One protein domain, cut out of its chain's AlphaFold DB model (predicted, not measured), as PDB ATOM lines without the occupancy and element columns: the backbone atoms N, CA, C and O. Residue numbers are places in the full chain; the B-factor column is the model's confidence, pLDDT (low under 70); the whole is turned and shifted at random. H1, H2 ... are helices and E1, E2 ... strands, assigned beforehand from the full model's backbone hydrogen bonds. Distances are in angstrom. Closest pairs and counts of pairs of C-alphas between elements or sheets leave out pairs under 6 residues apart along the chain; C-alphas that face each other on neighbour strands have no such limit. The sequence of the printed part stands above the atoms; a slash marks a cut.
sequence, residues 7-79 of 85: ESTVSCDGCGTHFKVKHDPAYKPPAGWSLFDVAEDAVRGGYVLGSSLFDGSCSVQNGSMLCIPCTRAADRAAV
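This is residues 7 to 79 of the 85 residues of an uncharacterized protein of Brevundimonas diminuta (UniProt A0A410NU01). A two-stranded hairpin, E1 and E2, has the helix H1 packed over one face, while a second helix, H2, starts beside the last turn of H1, makes a corner with it and runs outward to one end of the domain. The other end of the long axis is made by the link from E2 to H1, round Ala 26, and a long loop, residues 46 to 67, leads from H1 to H2. The printed part has 73 residues, with two named strands followed by two named helices, in the order E1, E2, H1, H2; the sheet is E1 - E2, antiparallel, and the class is mixed, helices and strands. Under half of the residues are in named elements. The whole is compact, with a radius of gyration of the C-alphas of 12.4 A, yet elongated in outline, spanning 40 by 24 by 22 A.

Strand E1 is residues 7 to 11, 13.4 A from first to last C-alpha, and begins with C-alpha 7 at (-17.448, 14.779, 21.968). Strand E2 is residues 18 to 23, 16.2 A long. Helix H1 is residues 35 to 45, 14.8 A long, with C-alpha 35 at (-12.268, 17.984, 14.220). Helix H2 is residues 68 to 78, 15.1 A long, and ends with C-alpha 78 at (-30.539, 36.148, 1.193).

E1 and E2 are antiparallel neighbours and form a hairpin, with 155 degrees between their directions. The C-alphas of Thr 9 and Lys 20 face each other at 4.7 A. N 8 and O 21 are within hydrogen-bond range at 2.8 A, and so are N 10 and O 19 at 2.9 A. The closest C-alphas of E2 and H1 are those of Val 21 and Ala 39, 6.1 A apart. The closest of E1 and H1 are those of Ser 8 and Ala 39, 6.7 A apart. H1 and H2 touch, with the C-alphas of Arg 44 and Ile 68 closest at 5.2 A, and their lines are about perpendicular at 74 degrees. H2 is apart from E1 and from E2. In H1 and H2 every O i to N i+4 pair is within hydrogen-bond range.

The two C-alphas farthest apart are those of Ala 26 and Val 79, at 40.7 A. The printed part runs from 7 to 79 and has no cut. The link from E1 to E2 is short, with 6 residues, while those from E2 to H1, with 11, and from H1 to H2, with 22, are long. The mean pLDDT of the printed part is 70.3, and residues 45 to 63 and 78 to 79 are under 70.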
ATOM      1  N   GLU A   7     -16.127  14.166  22.151       82.38
ATOM      2  CA  GLU A   7     -17.448  14.779  21.968       82.38
ATOM      3  C   GLU A   7     -17.286  16.294  21.820       82.38
ATOM      4  O   GLU A   7     -16.545  16.926  22.573       82.38
ATOM      5  N   SER A   8     -17.993  16.873  20.853       79.38
ATOM      6  CA  SER A   8     -18.100  18.317  20.654       79.38
ATOM      7  C   SER A   8     -19.528  18.757  20.937       79.38
ATOM      8  O   SER A   8     -20.480  18.125  20.484       79.38
ATOM      9  N   THR A   9     -19.685  19.852  21.679       82.25
ATOM     10  CA  THR A   9     -20.983  20.512  21.846       82.25
ATOM     11  C   THR A   9     -20.989  21.785  21.021       82.25
ATOM     12  O   THR A   9     -20.092  22.612  21.154       82.25
ATOM     13  N   VAL A  10     -21.999  21.925  20.174       79.50
ATOM     14  CA  VAL A  10     -22.176  23.052  19.262       79.50
ATOM     15  C   VAL A  10     -23.507  23.715  19.572       79.50
ATOM     16  O   VAL A  10     -24.510  23.027  19.755       79.50
ATOM     17  N   SER A  11     -23.531  25.040  19.593       81.38
ATOM     18  CA  SER A  11     -24.749  25.820  19.816       81.38
ATOM     19  C   SER A  11     -25.090  26.595  18.552       81.38
ATOM     20  O   SER A  11     -24.207  27.183  17.942       81.38
ATOM     21  N   CYS A  12     -26.357  26.564  18.141       83.31
ATOM     22  CA  CYS A  12     -26.827  27.350  17.006       83.31
ATOM     23  C   CYS A  12     -27.060  28.806  17.424       83.31
ATOM     24  O   CYS A  12     -27.876  29.055  18.312       83.31
ATOM     25  N   ASP A  13     -26.439  29.752  16.724       83.81
ATOM     26  CA  ASP A  13     -26.589  31.191  16.984       83.81
ATOM     27  C   ASP A  13     -27.997  31.714  16.650       83.81
ATOM     28  O   ASP A  13     -28.454  32.698  17.225       83.81
ATOM     29  N   GLY A  14     -28.712  31.054  15.731       83.19
ATOM     30  CA  GLY A  14     -30.041  31.484  15.287       83.19
ATOM     31  C   GLY A  14     -31.175  31.084  16.237       83.19
ATOM     32  O   GLY A  14     -32.052  31.890  16.530       83.19
ATOM     33  N   CYS A  15     -31.185  29.832  16.704       80.44
ATOM     34  CA  CYS A  15     -32.280  29.283  17.517       80.44
ATOM     35  C   CYS A  15     -31.869  28.864  18.936       80.44
ATOM     36  O   CYS A  15     -32.720  28.415  19.700       80.44
ATOM     37  N   GLY A  16     -30.580  28.948  19.286       79.81
ATOM     38  CA  GLY A  16     -30.058  28.549  20.598       79.81
ATOM     39  C   GLY A  16     -30.058  27.038  20.855       79.81
ATOM     40  O   GLY A  16     -29.791  26.602  21.970       79.81
ATOM     41  N   THR A  17     -30.380  26.209  19.859       77.38
ATOM     42  CA  THR A  17     -30.374  24.749  20.021       77.38
ATOM     43  C   THR A  17     -28.949  24.231  20.174       77.38
ATOM     44  O   THR A  17     -28.056  24.630  19.427       77.38
ATOM     45  N   HIS A  18     -28.756  23.305  21.113       79.00
ATOM     46  CA  HIS A  18     -27.480  22.637  21.338       79.00
ATOM     47  C   HIS A  18     -27.451  21.266  20.660       79.00
ATOM     48  O   HIS A  18     -28.384  20.472  20.784       79.00
ATOM     49  N   PHE A  19     -26.340  20.972  20.001       76.56
ATOM     50  CA  PHE A  19     -26.058  19.723  19.312       76.56
ATOM     51  C   PHE A  19     -24.833  19.075  19.943       76.56
ATOM     52  O   PHE A  19     -23.853  19.749  20.258       76.56
ATOM     53  N   LYS A  20     -24.883  17.757  20.121       80.81
ATOM     54  CA  LYS A  20     -23.742  16.966  20.578       80.81
ATOM     55  C   LYS A  20     -23.263  16.083  19.439       80.81
ATOM     56  O   LYS A  20     -24.010  15.222  18.978       80.81
ATOM     57  N   VAL A  21     -22.027  16.294  19.012       77.25
ATOM     58  CA  VAL A  21     -21.371  15.525  17.955       77.25
ATOM     59  C   VAL A  21     -20.378  14.579  18.609       77.25
ATOM     60  O   VAL A  21     -19.433  15.012  19.268       77.25
ATOM     61  N   LYS A  22     -20.605  13.278  18.445       81.69
ATOM     62  CA  LYS A  22     -19.664  12.245  18.880       81.69
ATOM     63  C   LYS A  22     -18.719  11.937  17.735       81.69
ATOM     64  O   LYS A  22     -19.177  11.587  16.649       81.69
ATOM     65  N   HIS A  23     -17.425  12.027  18.001       79.94
ATOM     66  CA  HIS A  23     -16.387  11.672  17.046       79.94
ATOM     67  C   HIS A  23     -15.825  10.303  17.403       79.94
ATOM     68  O   HIS A  23     -15.599   9.994  18.576       79.94
ATOM     69  N   ASP A  24     -15.586   9.485  16.385       81.50
ATOM     70  CA  ASP A  24     -14.818   8.257  16.555       81.50
ATOM     71  C   ASP A  24     -13.342   8.634  16.818       81.50
ATOM     72  O   ASP A  24     -12.749   9.342  16.003       81.50
ATOM     73  N   PRO A  25     -12.715   8.192  17.925       79.62
ATOM     74  CA  PRO A  25     -11.303   8.461  18.203       79.62
ATOM     75  C   PRO A  25     -10.336   7.957  17.122       79.62
ATOM     76  O   PRO A  25      -9.205   8.436  17.045       79.62
ATOM     77  N   ALA A  26     -10.750   6.978  16.312       83.00
ATOM     78  CA  ALA A  26      -9.975   6.471  15.182       83.00
ATOM     79  C   ALA A  26     -10.210   7.261  13.883       83.00
ATOM     80  O   ALA A  26      -9.471   7.065  12.911       83.00
ATOM     81  N   TYR A  27     -11.208   8.150  13.851       80.56
ATOM     82  CA  TYR A  27     -11.521   8.955  12.680       80.56
ATOM     83  C   TYR A  27     -10.389   9.934  12.378       80.56
ATOM     84  O   TYR A  27      -9.931  10.693  13.234       80.56
ATOM     85  N   LYS A  28      -9.946   9.919  11.122       80.38
ATOM     86  CA  LYS A  28      -8.968  10.866  10.595       80.38
ATOM     87  C   LYS A  28      -9.687  11.788   9.617       80.38
ATOM     88  O   LYS A  28     -10.102  11.299   8.565       80.38
ATOM     89  N   PRO A  29      -9.845  13.080   9.947       80.00
ATOM     90  CA  PRO A  29     -10.452  14.020   9.025       80.00
ATOM     91  C   PRO A  29      -9.631  14.135   7.728       80.00
ATOM     92  O   PRO A  29      -8.429  13.833   7.725       80.00
ATOM     93  N   PRO A  30     -10.262  14.560   6.620       80.12
ATOM     94  CA  PRO A  30      -9.568  14.863   5.373       80.12
ATOM     95  C   PRO A  30      -8.395  15.831   5.579       80.12
ATOM     96  O   PRO A  30      -8.370  16.618   6.525       80.12
ATOM     97  N   ALA A  31      -7.408  15.800   4.680       83.50
ATOM     98  CA  ALA A  31      -6.259  16.695   4.776       83.50
ATOM     99  C   ALA A  31      -6.707  18.169   4.791       83.50
ATOM    100  O   ALA A  31      -7.418  18.616   3.893       83.50
ATOM    101  N   GLY A  32      -6.283  18.910   5.818       81.94
ATOM    102  CA  GLY A  32      -6.658  20.312   6.028       81.94
ATOM    103  C   GLY A  32      -7.915  20.529   6.876       81.94
ATOM    104  O   GLY A  32      -8.177  21.669   7.235       81.94
ATOM    105  N   TRP A  33      -8.649  19.472   7.236       80.50
ATOM    106  CA  TRP A  33      -9.792  19.558   8.146       80.50
ATOM    107  C   TRP A  33      -9.364  19.281   9.586       80.50
ATOM    108  O   TRP A  33      -8.645  18.324   9.881       80.50
ATOM    109  N   SER A  34      -9.853  20.104  10.501       84.19
ATOM    110  CA  SER A  34      -9.814  19.857  11.934       84.19
ATOM    111  C   SER A  34     -11.074  19.108  12.389       84.19
ATOM    112  O   SER A  34     -12.078  19.039  11.684       84.19
ATOM    113  N   LEU A  35     -11.059  18.561  13.609       79.06
ATOM    114  CA  LEU A  35     -12.268  17.984  14.220       79.06
ATOM    115  C   LEU A  35     -13.373  19.029  14.450       79.06
ATOM    116  O   LEU A  35     -14.536  18.665  14.608       79.06
ATOM    117  N   PHE A  36     -13.011  20.314  14.474       80.25
ATOM    118  CA  PHE A  36     -13.969  21.406  14.533       80.25
ATOM    119  C   PHE A  36     -14.746  21.515  13.219       80.25
ATOM    120  O   PHE A  36     -15.970  21.474  13.264       80.25
ATOM    121  N   ASP A  37     -14.059  21.498  12.072       81.69
ATOM    122  CA  ASP A  37     -14.703  21.521  10.747       81.69
ATOM    123  C   ASP A  37     -15.668  20.336  10.578       81.69
ATOM    124  O   ASP A  37     -16.775  20.481  10.072       81.69
ATOM    125  N   VAL A  38     -15.288  19.164  11.095       80.62
ATOM    126  CA  VAL A  38     -16.138  17.960  11.106       80.62
ATOM    127  C   VAL A  38     -17.378  18.146  11.982       80.62
ATOM    128  O   VAL A  38     -18.465  17.693  11.627       80.62
ATOM    129  N   ALA A  39     -17.238  18.783  13.147       79.62
ATOM    130  CA  ALA A  39     -18.360  19.039  14.045       79.62
ATOM    131  C   ALA A  39     -19.322  20.087  13.470       79.62
ATOM    132  O   ALA A  39     -20.539  19.925  13.581       79.62
ATOM    133  N   GLU A  40     -18.785  21.139  12.852       79.25
ATOM    134  CA  GLU A  40     -19.582  22.152  12.167       79.25
ATOM    135  C   GLU A  40     -20.359  21.551  11.001       79.25
ATOM    136  O   GLU A  40     -21.577  21.734  10.892       79.25
ATOM    137  N   ASP A  41     -19.667  20.766  10.181       77.31
ATOM    138  CA  ASP A  41     -20.259  20.059   9.060       77.31
ATOM    139  C   ASP A  41     -21.339  19.077   9.528       77.31
ATOM    140  O   ASP A  41     -22.441  19.093   8.996       77.31
ATOM    141  N   ALA A  42     -21.126  18.320  10.609       74.94
ATOM    142  CA  ALA A  42     -22.137  17.404  11.145       74.94
ATOM    143  C   ALA A  42     -23.453  18.113  11.537       74.94
ATOM    144  O   ALA A  42     -24.551  17.630  11.239       74.94
ATOM    145  N   VAL A  43     -23.382  19.281  12.181       75.19
ATOM    146  CA  VAL A  43     -24.584  20.043  12.578       75.19
ATOM    147  C   VAL A  43     -25.338  20.601  11.362       75.19
ATOM    148  O   VAL A  43     -26.561  20.768  11.413       75.19
ATOM    149  N   ARG A  44     -24.635  20.841  10.250       71.12
ATOM    150  CA  ARG A  44     -25.182  21.427   9.016       71.12
ATOM    151  C   ARG A  44     -25.581  20.411   7.953       71.12
ATOM    152  O   ARG A  44     -26.559  20.641   7.257       71.12
ATOM    153  N   GLY A  45     -24.890  19.285   7.865       65.81
ATOM    154  CA  GLY A  45     -25.259  18.126   7.054       65.81
ATOM    155  C   GLY A  45     -26.425  17.344   7.660       65.81
ATOM    156  O   GLY A  45     -27.036  16.513   6.996       65.81
ATOM    157  N   GLY A  46     -26.796  17.648   8.909       59.44
ATOM    158  CA  GLY A  46     -27.968  17.061   9.546       59.44
ATOM    159  C   GLY A  46     -27.668  15.679  10.065       59.44
ATOM    160  O   GLY A  46     -28.413  14.742   9.788       59.44
ATOM    161  N   TYR A  47     -26.582  15.563  10.829       54.19
ATOM    162  CA  TYR A  47     -26.215  14.339  11.521       54.19
ATOM    163  C   TYR A  47     -27.285  13.990  12.567       54.19
ATOM    164  O   TYR A  47     -27.192  14.305  13.753       54.19
ATOM    165  N   VAL A  48     -28.347  13.338  12.106       44.72
ATOM    166  CA  VAL A  48     -29.261  12.555  12.926       44.72
ATOM    167  C   VAL A  48     -28.548  11.228  13.162       44.72
ATOM    168  O   VAL A  48     -28.060  10.617  12.210       44.72
ATOM    169  N   LEU A  49     -28.424  10.818  14.427       38.12
ATOM    170  CA  LEU A  49     -27.796   9.554  14.830       38.12
ATOM    171  C   LEU A  49     -28.064   8.426  13.811       38.12
ATOM    172  O   LEU A  49     -29.194   7.957  13.699       38.12
ATOM    173  N   GLY A  50     -27.018   7.966  13.117       40.09
ATOM    174  CA  GLY A  50     -27.055   6.731  12.323       40.09
ATOM    175  C   GLY A  50     -27.180   6.866  10.802       40.09
ATOM    176  O   GLY A  50     -27.179   5.834  10.136       40.09
ATOM    177  N   SER A  51     -27.233   8.068  10.220       38.12
ATOM    178  CA  SER A  51     -27.267   8.220   8.755       38.12
ATOM    179  C   SER A  51     -26.403   9.386   8.275       38.12
ATOM    180  O   SER A  51     -26.800  10.543   8.384       38.12
ATOM    181  N   SER A  52     -25.225   9.078   7.722       35.38
ATOM    182  CA  SER A  52     -24.379  10.049   7.023       35.38
ATOM    183  C   SER A  52     -24.941  10.302   5.621       35.38
ATOM    184  O   SER A  52     -24.577   9.618   4.663       35.38
ATOM    185  N   LEU A  53     -25.854  11.258   5.484       36.28
ATOM    186  CA  LEU A  53     -26.164  11.835   4.177       36.28
ATOM    187  C   LEU A  53     -25.387  13.141   4.062       36.28
ATOM    188  O   LEU A  53     -25.744  14.158   4.641       36.28
ATOM    189  N   PHE A  54     -24.255  13.024   3.378       38.72
ATOM    190  CA  PHE A  54     -23.309  14.088   3.094       38.72
ATOM    191  C   PHE A  54     -23.687  14.722   1.753       38.72
ATOM    192  O   PHE A  54     -23.758  14.002   0.757       38.72
ATOM    193  N   ASP A  55     -23.912  16.037   1.712       32.12
ATOM    194  CA  ASP A  55     -23.918  16.796   0.456       32.12
ATOM    195  C   ASP A  55     -23.494  18.254   0.701       32.12
ATOM    196  O   ASP A  55     -24.269  19.074   1.192       32.12
ATOM    197  N   GLY A  56     -22.241  18.565   0.360       34.75
ATOM    198  CA  GLY A  56     -21.766  19.938   0.175       34.75
ATOM    199  C   GLY A  56     -20.972  20.561   1.331       34.75
ATOM    200  O   GLY A  56     -21.447  20.692   2.454       34.75
ATOM    201  N   SER A  57     -19.769  21.042   0.993       36.28
ATOM    202  CA  SER A  57     -18.925  21.912   1.823       36.28
ATOM    203  C   SER A  57     -19.711  23.139   2.288       36.28
ATOM    204  O   SER A  57     -20.030  24.034   1.502       36.28
ATOM    205  N   CYS A  58     -20.005  23.187   3.578       46.06
ATOM    206  CA  CYS A  58     -20.868  24.185   4.180       46.06
ATOM    207  C   CYS A  58     -20.052  25.387   4.690       46.06
ATOM    208  O   CYS A  58     -19.617  25.420   5.835       46.06
ATOM    209  N   SER A  59     -19.867  26.412   3.849       44.38
ATOM    210  CA  SER A  59     -19.235  27.692   4.224       44.38
ATOM    211  C   SER A  59     -19.959  28.349   5.398       44.38
ATOM    212  O   SER A  59     -21.187  28.466   5.361       44.38
ATOM    213  N   VAL A  60     -19.234  28.758   6.444       52.66
ATOM    214  CA  VAL A  60     -19.750  29.561   7.568       52.66
ATOM    215  C   VAL A  60     -20.535  30.747   6.997       52.66
ATOM    216  O   VAL A  60     -19.960  31.596   6.313       52.66
ATOM    217  N   GLN A  61     -21.854  30.799   7.198       57.59
ATOM    218  CA  GLN A  61     -22.636  31.929   6.696       57.59
ATOM    219  C   GLN A  61     -22.362  33.135   7.582       57.59
ATOM    220  O   GLN A  61     -22.768  33.166   8.740       57.59
ATOM    221  N   ASN A  62     -21.646  34.115   7.030       61.50
ATOM    222  CA  ASN A  62     -21.366  35.393   7.682       61.50
ATOM    223  C   ASN A  62     -20.714  35.272   9.080       61.50
ATOM    224  O   ASN A  62     -20.933  36.118   9.942       61.50
ATOM    225  N   GLY A  63     -19.933  34.211   9.319       67.38
ATOM    226  CA  GLY A  63     -19.290  33.963  10.615       67.38
ATOM    227  C   GLY A  63     -20.196  33.370  11.705       67.38
ATOM    228  O   GLY A  63     -19.746  33.267  12.841       67.38
ATOM    229  N   SER A  64     -21.442  32.987  11.394       72.38
ATOM    230  CA  SER A  64     -22.384  32.395  12.356       72.38
ATOM    231  C   SER A  64     -22.495  30.876  12.223       72.38
ATOM    232  O   SER A  64     -22.540  30.334  11.113       72.38
ATOM    233  N   MET A  65     -22.623  30.195  13.364       78.81
ATOM    234  CA  MET A  65     -22.851  28.756  13.436       78.81
ATOM    235  C   MET A  65     -24.352  28.461  13.459       78.81
ATOM    236  O   MET A  65     -25.021  28.589  14.486       78.81
ATOM    237  N   LEU A  66     -24.909  28.068  12.313       78.94
ATOM    238  CA  LEU A  66     -26.347  27.844  12.146       78.94
ATOM    239  C   LEU A  66     -26.669  26.364  11.914       78.94
ATOM    240  O   LEU A  66     -26.010  25.677  11.139       78.94
ATOM    241  N   CYS A  67     -27.738  25.872  12.542       79.38
ATOM    242  CA  CYS A  67     -28.303  24.556  12.233       79.38
ATOM    243  C   CYS A  67     -29.017  24.561  10.869       79.38
ATOM    244  O   CYS A  67     -29.295  25.629  10.320       79.38
ATOM    245  N   ILE A  68     -29.373  23.387  10.327       78.31
ATOM    246  CA  ILE A  68     -30.073  23.285   9.027       78.31
ATOM    247  C   ILE A  68     -31.295  24.210   8.920       78.31
ATOM    248  O   ILE A  68     -31.372  24.952   7.941       78.31
ATOM    249  N   PRO A  69     -32.260  24.204   9.865       78.31
ATOM    250  CA  PRO A  69     -33.422  25.085   9.771       78.31
ATOM    251  C   PRO A  69     -33.048  26.567   9.699       78.31
ATOM    252  O   PRO A  69     -33.596  27.292   8.872       78.31
ATOM    253  N   CYS A  70     -32.094  27.004  10.525       79.38
ATOM    254  CA  CYS A  70     -31.638  28.392  10.556       79.38
ATOM    255  C   CYS A  70     -30.853  28.768   9.297       79.38
ATOM    256  O   CYS A  70     -31.066  29.851   8.765       79.38
ATOM    257  N   THR A  71     -30.023  27.858   8.783       79.44
ATOM    258  CA  THR A  71     -29.297  28.033   7.517       79.44
ATOM    259  C   THR A  71     -30.288  28.187   6.363       79.44
ATOM    260  O   THR A  71     -30.241  29.167   5.635       79.44
ATOM    261  N   ARG A  72     -31.289  27.298   6.261       79.88
ATOM    262  CA  ARG A  72     -32.347  27.388   5.238       79.88
ATOM    263  C   ARG A  72     -33.173  28.668   5.345       79.88
ATOM    264  O   ARG A  72     -33.616  29.193   4.327       79.88
ATOM    265  N   ALA A  73     -33.436  29.140   6.562       80.88
ATOM    266  CA  ALA A  73     -34.146  30.395   6.781       80.88
ATOM    267  C   ALA A  73     -33.304  31.601   6.332       80.88
ATOM    268  O   ALA A  73     -33.828  32.479   5.648       80.88
ATOM    269  N   ALA A  74     -32.009  31.609   6.661       78.56
ATOM    270  CA  ALA A  74     -31.067  32.637   6.232       78.56
ATOM    271  C   ALA A  74     -30.885  32.646   4.704       78.56
ATOM    272  O   ALA A  74     -30.996  33.704   4.090       78.56
ATOM    273  N   ASP A  75     -30.730  31.477   4.076       75.12
ATOM    274  CA  ASP A  75     -30.628  31.337   2.616       75.12
ATOM    275  C   ASP A  75     -31.857  31.885   1.893       75.12
ATOM    276  O   ASP A  75     -31.733  32.615   0.913       75.12
ATOM    277  N   ARG A  76     -33.062  31.579   2.396       76.50
ATOM    278  CA  ARG A  76     -34.310  32.127   1.843       76.50
ATOM    279  C   ARG A  76     -34.370  33.647   1.942       76.50
ATOM    280  O   ARG A  76     -34.905  34.278   1.038       76.50
ATOM    281  N   ALA A  77     -33.847  34.223   3.022       70.94
ATOM    282  CA  ALA A  77     -33.801  35.670   3.210       70.94
ATOM    283  C   ALA A  77     -32.722  36.350   2.345       70.94
ATOM    284  O   ALA A  77     -32.860  37.525   2.018       70.94
ATOM    285  N   ALA A  78     -31.664  35.625   1.965       64.81
ATOM    286  CA  ALA A  78     -30.539  36.148   1.193       64.81
ATOM    287  C   ALA A  78     -30.778  36.203  -0.327       64.81
ATOM    288  O   ALA A  78     -29.972  36.809  -1.030       64.81
ATOM    289  N   VAL A  79     -31.856  35.607  -0.854       55.72
ATOM    290  CA  VAL A  79     -32.225  35.729  -2.277       55.72
ATOM    291  C   VAL A  79     -32.794  37.133  -2.536       55.72
ATOM    292  O   VAL A  79     -33.912  37.423  -2.101       55.72
TER     293      VAL A  79